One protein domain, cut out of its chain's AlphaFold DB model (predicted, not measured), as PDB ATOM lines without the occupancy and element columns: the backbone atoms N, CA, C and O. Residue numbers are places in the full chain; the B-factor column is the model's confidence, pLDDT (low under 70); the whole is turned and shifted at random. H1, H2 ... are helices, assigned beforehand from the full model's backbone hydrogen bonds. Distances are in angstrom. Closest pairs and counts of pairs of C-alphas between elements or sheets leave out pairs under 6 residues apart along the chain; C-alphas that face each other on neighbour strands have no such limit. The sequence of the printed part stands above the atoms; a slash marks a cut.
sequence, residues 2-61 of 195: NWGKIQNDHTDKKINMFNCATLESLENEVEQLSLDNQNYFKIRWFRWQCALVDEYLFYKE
ATOM      1  N   ASN A   2     158.501 266.952 144.168       48.88
ATOM      2  CA  ASN A   2     157.707 265.715 144.184       48.88
ATOM      3  C   ASN A   2     158.302 264.762 145.227       48.88
ATOM      4  O   ASN A   2     159.489 264.460 145.167       48.88
ATOM      5  N   TRP A   3     157.482 264.263 146.153       57.94
ATOM      6  CA  TRP A   3     157.887 263.429 147.303       57.94
ATOM      7  C   TRP A   3     158.393 262.025 146.954       57.94
ATOM      8  O   TRP A   3     158.569 261.181 147.836       57.94
ATOM      9  N   GLY A   4     158.670 261.802 145.669       60.22
ATOM     10  CA  GLY A   4     159.127 260.544 145.117       60.22
ATOM     11  C   GLY A   4     158.083 259.438 145.232       60.22
ATOM     12  O   GLY A   4     156.954 259.623 145.689       60.22
ATOM     13  N   LYS A   5     158.478 258.253 144.779       67.38
ATOM     14  CA  LYS A   5     157.675 257.033 144.881       67.38
ATOM     15  C   LYS A   5     157.693 256.510 146.321       67.38
ATOM     16  O   LYS A   5     158.678 256.678 147.039       67.38
ATOM     17  N   ILE A   6     156.617 255.842 146.741       72.12
ATOM     18  CA  ILE A   6     156.627 255.053 147.982       72.12
ATOM     19  C   ILE A   6     157.649 253.919 147.818       72.12
ATOM     20  O   ILE A   6     157.781 253.345 146.732       72.12
ATOM     21  N   GLN A   7     158.377 253.620 148.896       74.44
ATOM     22  CA  GLN A   7     159.350 252.532 148.911       74.44
ATOM     23  C   GLN A   7     158.708 251.211 148.479       74.44
ATOM     24  O   GLN A   7     157.626 250.857 148.942       74.44
ATOM     25  N   ASN A   8     159.381 250.504 147.574       80.12
ATOM     26  CA  ASN A   8     158.944 249.217 147.055       80.12
ATOM     27  C   ASN A   8     160.151 248.375 146.622       80.12
ATOM     28  O   ASN A   8     161.163 248.913 146.166       80.12
ATOM     29  N   ASP A   9     160.001 247.055 146.712       79.75
ATOM     30  CA  ASP A   9     161.079 246.098 146.446       79.75
ATOM     31  C   ASP A   9     161.593 246.161 145.004       79.75
ATOM     32  O   ASP A   9     162.763 245.891 144.747       79.75
ATOM     33  N   HIS A  10     160.734 246.518 144.045       85.00
ATOM     34  CA  HIS A  10     161.124 246.605 142.641       85.00
ATOM     35  C   HIS A  10     162.118 247.749 142.401       85.00
ATOM     36  O   HIS A  10     163.141 247.549 141.750       85.00
ATOM     37  N   THR A  11     161.852 248.942 142.940       84.56
ATOM     38  CA  THR A  11     162.807 250.052 142.857       84.56
ATOM     39  C   THR A  11     164.041 249.769 143.706       84.56
ATOM     40  O   THR A  11     165.147 250.001 143.232       84.56
ATOM     41  N   ASP A  12     163.880 249.217 144.912       85.31
ATOM     42  CA  ASP A  12     164.994 248.955 145.834       85.31
ATOM     43  C   ASP A  12     166.018 247.944 145.302       85.31
ATOM     44  O   ASP A  12     167.176 248.007 145.697       85.31
ATOM     45  N   LYS A  13     165.628 247.052 144.382       88.56
ATOM     46  CA  LYS A  13     166.542 246.107 143.715       88.56
ATOM     47  C   LYS A  13     167.451 246.745 142.663       88.56
ATOM     48  O   LYS A  13     168.366 246.077 142.197       88.56
ATOM     49  N   LYS A  14     167.194 247.992 142.251       89.88
ATOM     50  CA  LYS A  14     167.936 248.621 141.146       89.88
ATOM     51  C   LYS A  14     169.365 248.998 141.514       89.88
ATOM     52  O   LYS A  14     170.216 248.947 140.640       89.88
ATOM     53  N   ILE A  15     169.606 249.376 142.767       91.00
ATOM     54  CA  ILE A  15     170.937 249.724 143.278       91.00
ATOM     55  C   ILE A  15     171.063 249.245 144.724       91.00
ATOM     56  O   ILE A  15     170.069 249.191 145.456       91.00
ATOM     57  N   ASN A  16     172.291 249.014 145.182       89.81
ATOM     58  CA  ASN A  16     172.562 248.858 146.607       89.81
ATOM     59  C   ASN A  16     172.961 250.203 147.234       89.81
ATOM     60  O   ASN A  16     174.139 250.502 147.402       89.81
ATOM     61  N   MET A  17     171.958 250.998 147.621       90.00
ATOM     62  CA  MET A  17     172.135 252.354 148.167       90.00
ATOM     63  C   MET A  17     173.070 252.408 149.389       90.00
ATOM     64  O   MET A  17     173.710 253.427 149.630       90.00
ATOM     65  N   PHE A  18     173.163 251.324 150.165       85.44
ATOM     66  CA  PHE A  18     173.995 251.270 151.371       85.44
ATOM     67  C   PHE A  18     175.500 251.228 151.074       85.44
ATOM     68  O   PHE A  18     176.297 251.470 151.977       85.44
ATOM     69  N   ASN A  19     175.892 250.965 149.824       90.19
ATOM     70  CA  ASN A  19     177.284 251.069 149.382       90.19
ATOM     71  C   ASN A  19     177.703 252.524 149.099       90.19
ATOM     72  O   ASN A  19     178.893 252.810 148.991       90.19
ATOM     73  N   CYS A  20     176.746 253.448 148.989       91.94
ATOM     74  CA  CYS A  20     177.003 254.850 148.679       91.94
ATOM     75  C   CYS A  20     177.269 255.640 149.969       91.94
ATOM     76  O   CYS A  20     176.340 256.136 150.611       91.94
ATOM     77  N   ALA A  21     178.536 255.760 150.368       88.62
ATOM     78  CA  ALA A  21     178.921 256.490 151.580       88.62
ATOM     79  C   ALA A  21     178.787 258.021 151.447       88.62
ATOM     80  O   ALA A  21     178.629 258.714 152.451       88.62
ATOM     81  N   THR A  22     178.835 258.557 150.224       93.44
ATOM     82  CA  THR A  22     178.746 260.000 149.938       93.44
ATOM     83  C   THR A  22     177.601 260.309 148.980       93.44
ATOM     84  O   THR A  22     177.167 259.440 148.218       93.44
ATOM     85  N   LEU A  23     177.139 261.565 148.973       93.44
ATOM     86  CA  LEU A  23     176.144 262.016 147.999       93.44
ATOM     87  C   LEU A  23     176.653 261.834 146.564       93.44
ATOM     88  O   LEU A  23     175.925 261.306 145.737       93.44
ATOM     89  N   GLU A  24     177.914 262.169 146.298       95.88
ATOM     90  CA  GLU A  24     178.543 261.977 144.986       95.88
ATOM     91  C   GLU A  24     178.512 260.505 144.541       95.88
ATOM     92  O   GLU A  24     178.098 260.198 143.426       95.88
ATOM     93  N   SER A  25     178.857 259.568 145.436       96.06
ATOM     94  CA  SER A  25     178.793 258.135 145.121       96.06
ATOM     95  C   SER A  25     177.370 257.666 144.809       96.06
ATOM     96  O   SER A  25     177.181 256.812 143.949       96.06
ATOM     97  N   LEU A  26     176.362 258.245 145.471       96.75
ATOM     98  CA  LEU A  26     174.962 257.971 145.166       96.75
ATOM     99  C   LEU A  26     174.566 258.552 143.810       96.75
ATOM    100  O   LEU A  26     173.868 257.887 143.054       96.75
ATOM    101  N   GLU A  27     174.963 259.789 143.518       95.31
ATOM    102  CA  GLU A  27     174.617 260.480 142.273       95.31
ATOM    103  C   GLU A  27     175.173 259.754 141.052       95.31
ATOM    104  O   GLU A  27     174.424 259.546 140.099       95.31
ATOM    105  N   ASN A  28     176.411 259.269 141.137       95.81
ATOM    106  CA  ASN A  28     177.018 258.431 140.105       95.81
ATOM    107  C   ASN A  28     176.257 257.105 139.927       95.81
ATOM    108  O   ASN A  28     175.956 256.709 138.805       95.81
ATOM    109  N   GLU A  29     175.881 256.440 141.025       95.81
ATOM    110  CA  GLU A  29     175.167 255.152 140.986       95.81
ATOM    111  C   GLU A  29     173.767 255.266 140.351       95.81
ATOM    112  O   GLU A  29     173.281 254.337 139.703       95.81
ATOM    113  N   VAL A  30     173.085 256.405 140.529       96.19
ATOM    114  CA  VAL A  30     171.710 256.604 140.031       96.19
ATOM    115  C   VAL A  30     171.628 257.339 138.701       96.19
ATOM    116  O   VAL A  30     170.526 257.447 138.164       96.19
ATOM    117  N   GLU A  31     172.742 257.836 138.165       96.19
ATOM    118  CA  GLU A  31     172.784 258.723 136.994       96.19
ATOM    119  C   GLU A  31     172.000 258.160 135.799       96.19
ATOM    120  O   GLU A  31     171.197 258.858 135.180       96.19
ATOM    121  N   GLN A  32     172.160 256.862 135.533       95.50
ATOM    122  CA  GLN A  32     171.543 256.174 134.393       95.50
ATOM    123  C   GLN A  32     170.070 255.787 134.628       95.50
ATOM    124  O   GLN A  32     169.411 255.210 133.761       95.50
ATOM    125  N   LEU A  33     169.517 256.077 135.809       94.00
ATOM    126  CA  LEU A  33     168.113 255.822 136.122       94.00
ATOM    127  C   LEU A  33     167.229 257.003 135.700       94.00
ATOM    128  O   LEU A  33     167.651 258.153 135.676       94.00
ATOM    129  N   SER A  34     165.939 256.740 135.470       93.12
ATOM    130  CA  SER A  34     164.937 257.801 135.278       93.12
ATOM    131  C   SER A  34     164.950 258.811 136.434       93.12
ATOM    132  O   SER A  34     165.058 258.383 137.588       93.12
ATOM    133  N   LEU A  35     164.675 260.089 136.157       91.00
ATOM    134  CA  LEU A  35     164.622 261.170 137.153       91.00
ATOM    135  C   LEU A  35     163.796 260.823 138.410       91.00
ATOM    136  O   LEU A  35     164.206 261.113 139.531       91.00
ATOM    137  N   ASP A  36     162.672 260.122 138.252       89.88
ATOM    138  CA  ASP A  36     161.863 259.632 139.377       89.88
ATOM    139  C   ASP A  36     162.623 258.701 140.330       89.88
ATOM    140  O   ASP A  36     162.464 258.784 141.548       89.88
ATOM    141  N   ASN A  37     163.417 257.777 139.783       91.19
ATOM    142  CA  ASN A  37     164.199 256.829 140.573       91.19
ATOM    143  C   ASN A  37     165.407 257.532 141.197       91.19
ATOM    144  O   ASN A  37     165.731 257.239 142.342       91.19
ATOM    145  N   GLN A  38     166.021 258.489 140.492       92.94
ATOM    146  CA  GLN A  38     167.069 259.330 141.071       92.94
ATOM    147  C   GLN A  38     166.541 260.067 142.306       92.94
ATOM    148  O   GLN A  38     167.085 259.923 143.397       92.94
ATOM    149  N   ASN A  39     165.418 260.780 142.167       91.50
ATOM    150  CA  ASN A  39     164.779 261.497 143.273       91.50
ATOM    151  C   ASN A  39     164.396 260.561 144.424       91.50
ATOM    152  O   ASN A  39     164.619 260.887 145.591       91.50
ATOM    153  N   TYR A  40     163.855 259.383 144.105       91.75
ATOM    154  CA  TYR A  40     163.543 258.352 145.090       91.75
ATOM    155  C   TYR A  40     164.770 257.960 145.926       91.75
ATOM    156  O   TYR A  40     164.712 257.998 147.158       91.75
ATOM    157  N   PHE A  41     165.886 257.628 145.274       93.19
ATOM    158  CA  PHE A  41     167.105 257.215 145.963       93.19
ATOM    159  C   PHE A  41     167.760 258.359 146.732       93.19
ATOM    160  O   PHE A  41     168.155 258.141 147.875       93.19
ATOM    161  N   LYS A  42     167.783 259.585 146.193       92.81
ATOM    162  CA  LYS A  42     168.285 260.773 146.909       92.81
ATOM    163  C   LYS A  42     167.513 261.021 148.209       92.81
ATOM    164  O   LYS A  42     168.118 261.189 149.266       92.81
ATOM    165  N   ILE A  43     166.178 260.961 148.171       90.50
ATOM    166  CA  ILE A  43     165.335 261.121 149.370       90.50
ATOM    167  C   ILE A  43     165.560 259.975 150.365       90.50
ATOM    168  O   ILE A  43     165.628 260.209 151.576       90.50
ATOM    169  N   ARG A  44     165.657 258.731 149.883       90.44
ATOM    170  CA  ARG A  44     165.873 257.554 150.738       90.44
ATOM    171  C   ARG A  44     167.242 257.596 151.415       90.44
ATOM    172  O   ARG A  44     167.315 257.364 152.621       90.44
ATOM    173  N   TRP A  45     168.285 257.947 150.670       93.81
ATOM    174  CA  TRP A  45     169.643 258.091 151.180       93.81
ATOM    175  C   TRP A  45     169.724 259.213 152.209       93.81
ATOM    176  O   TRP A  45     170.217 258.987 153.306       93.81
ATOM    177  N   PHE A  46     169.129 260.375 151.928       93.44
ATOM    178  CA  PHE A  46     169.051 261.469 152.897       93.44
ATOM    179  C   PHE A  46     168.393 261.028 154.210       93.44
ATOM    180  O   PHE A  46     168.921 261.278 155.288       93.44
ATOM    181  N   ARG A  47     167.260 260.313 154.144       92.56
ATOM    182  CA  ARG A  47     166.589 259.796 155.350       92.56
ATOM    183  C   ARG A  47     167.452 258.797 156.115       92.56
ATOM    184  O   ARG A  47     167.387 258.785 157.340       92.56
ATOM    185  N   TRP A  48     168.222 257.972 155.407       92.75
ATOM    186  CA  TRP A  48     169.182 257.059 156.021       92.75
ATOM    187  C   TRP A  48     170.309 257.823 156.725       92.75
ATOM    188  O   TRP A  48     170.576 257.546 157.887       92.75
ATOM    189  N   GLN A  49     170.874 258.856 156.093       94.62
ATOM    190  CA  GLN A  49     171.864 259.731 156.729       94.62
ATOM    191  C   GLN A  49     171.300 260.425 157.977       94.62
ATOM    192  O   GLN A  49     171.956 260.441 159.014       94.62
ATOM    193  N   CYS A  50     170.060 260.928 157.934       95.81
ATOM    194  CA  CYS A  50     169.421 261.492 159.125       95.81
ATOM    195  C   CYS A  50     169.287 260.471 160.262       95.81
ATOM    196  O   CYS A  50     169.475 260.843 161.413       95.81
ATOM    197  N   ALA A  51     168.977 259.207 159.952       93.94
ATOM    198  CA  ALA A  51     168.876 258.153 160.962       93.94
ATOM    199  C   ALA A  51     170.237 257.860 161.620       93.94
ATOM    200  O   ALA A  51     170.308 257.779 162.841       93.94
ATOM    201  N   LEU A  52     171.322 257.820 160.835       93.38
ATOM    202  CA  LEU A  52     172.683 257.683 161.372       93.38
ATOM    203  C   LEU A  52     173.057 258.848 162.301       93.38
ATOM    204  O   LEU A  52     173.742 258.653 163.306       93.38
ATOM    205  N   VAL A  53     172.609 260.064 161.978       96.12
ATOM    206  CA  VAL A  53     172.802 261.229 162.853       96.12
ATOM    207  C   VAL A  53     171.944 261.118 164.113       96.12
ATOM    208  O   VAL A  53     172.438 261.439 165.189       96.12
ATOM    209  N   ASP A  54     170.699 260.645 164.018       97.38
ATOM    210  CA  ASP A  54     169.837 260.440 165.190       97.38
ATOM    211  C   ASP A  54     170.487 259.471 166.188       97.38
ATOM    212  O   ASP A  54     170.628 259.792 167.369       97.38
ATOM    213  N   GLU A  55     170.968 258.331 165.696       95.50
ATOM    214  CA  GLU A  55     171.771 257.375 166.462       95.50
ATOM    215  C   GLU A  55     173.006 258.031 167.096       95.50
ATOM    216  O   GLU A  55     173.234 257.918 168.300       95.50
ATOM    217  N   TYR A  56     173.788 258.772 166.303       95.56
ATOM    218  CA  TYR A  56     174.977 259.471 166.789       95.56
ATOM    219  C   TYR A  56     174.671 260.450 167.922       95.56
ATOM    220  O   TYR A  56     175.431 260.520 168.889       95.56
ATOM    221  N   LEU A  57     173.572 261.200 167.821       97.19
ATOM    222  CA  LEU A  57     173.159 262.137 168.862       97.19
ATOM    223  C   LEU A  57     172.808 261.412 170.166       97.19
ATOM    224  O   LEU A  57     173.130 261.930 171.230       97.19
ATOM    225  N   PHE A  58     172.224 260.213 170.103       96.12
ATOM    226  CA  PHE A  58     172.014 259.379 171.289       96.12
ATOM    227  C   PHE A  58     173.328 258.878 171.892       96.12
ATOM    228  O   PHE A  58     173.506 258.980 173.100       96.12
ATOM    229  N   TYR A  59     174.282 258.418 171.074       93.31
ATOM    230  CA  TYR A  59     175.591 257.932 171.549       93.31
ATOM    231  C   TYR A  59     176.434 259.004 172.262       93.31
ATOM    232  O   TYR A  59     177.467 258.690 172.852       93.31
ATOM    233  N   LYS A  60     176.054 260.283 172.157       94.06
ATOM    234  CA  LYS A  60     176.712 261.394 172.854       94.06
ATOM    235  C   LYS A  60     176.203 261.621 174.269       94.06
ATOM    236  O   LYS A  60     176.849 262.361 175.008       94.06
ATOM    237  N   GLU A  61     175.071 261.034 174.625       92.81
ATOM    238  CA  GLU A  61     174.511 261.146 175.961       92.81
ATOM    239  C   GLU A  61     175.118 260.079 176.885       92.81
ATOM    240  O   GLU A  61     175.450 258.971 176.463       92.81
TER     241      GLU A  61
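Overview. This is residues 2 to 61 of the 195 residues of an uncharacterized protein of marine metagenome (UniProt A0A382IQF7). One long helix, H3, makes the long axis; H2 folds back beside its first part as a helical hairpin, the short H1 sits near that same end, and residues 50 to 61 stick out as an arm. The printed part has 60 residues with three named helices, in the order H1, H2, H3, and no named strand: all helix. It is only just loose, close to compact, with a radius of gyration of the C-alphas of 12.7 A, and spans 42 by 22 by 20 A.

Along the chain. Find C-alpha 35 at (164.622, 261.170, 137.153); from there H3, residues 35 to 59, runs 36.2 A to C-alpha 59 at (175.591, 257.932, 171.549). H2 is residues 23 to 30, 10.6 A long; H1 is residues 9 to 12, 4.9 A.

Arrangement. Look at residues 37 to 42 of H3, which alone touch H2; the closest C-alphas, of Val 30 and Gln 38, are 5.5 A apart. The two run opposite ways at a steep tilt of 36 degrees, only just past shallow. H1 is close to H3 but not clearly touching, its closest C-alphas, of Thr 11 and Asn 37, 7.3 A apart. H1 and H2 are apart. In H2 and H3 every O i to N i+4 pair is within hydrogen-bond range; H1 is too short for one.

Size, cuts and confidence. The C-alphas farthest apart, of Gln 32 and Glu 61, are 42.0 A apart. The printed part has no cut, and no link is long. Residues 2 to 5 have pLDDT under 70.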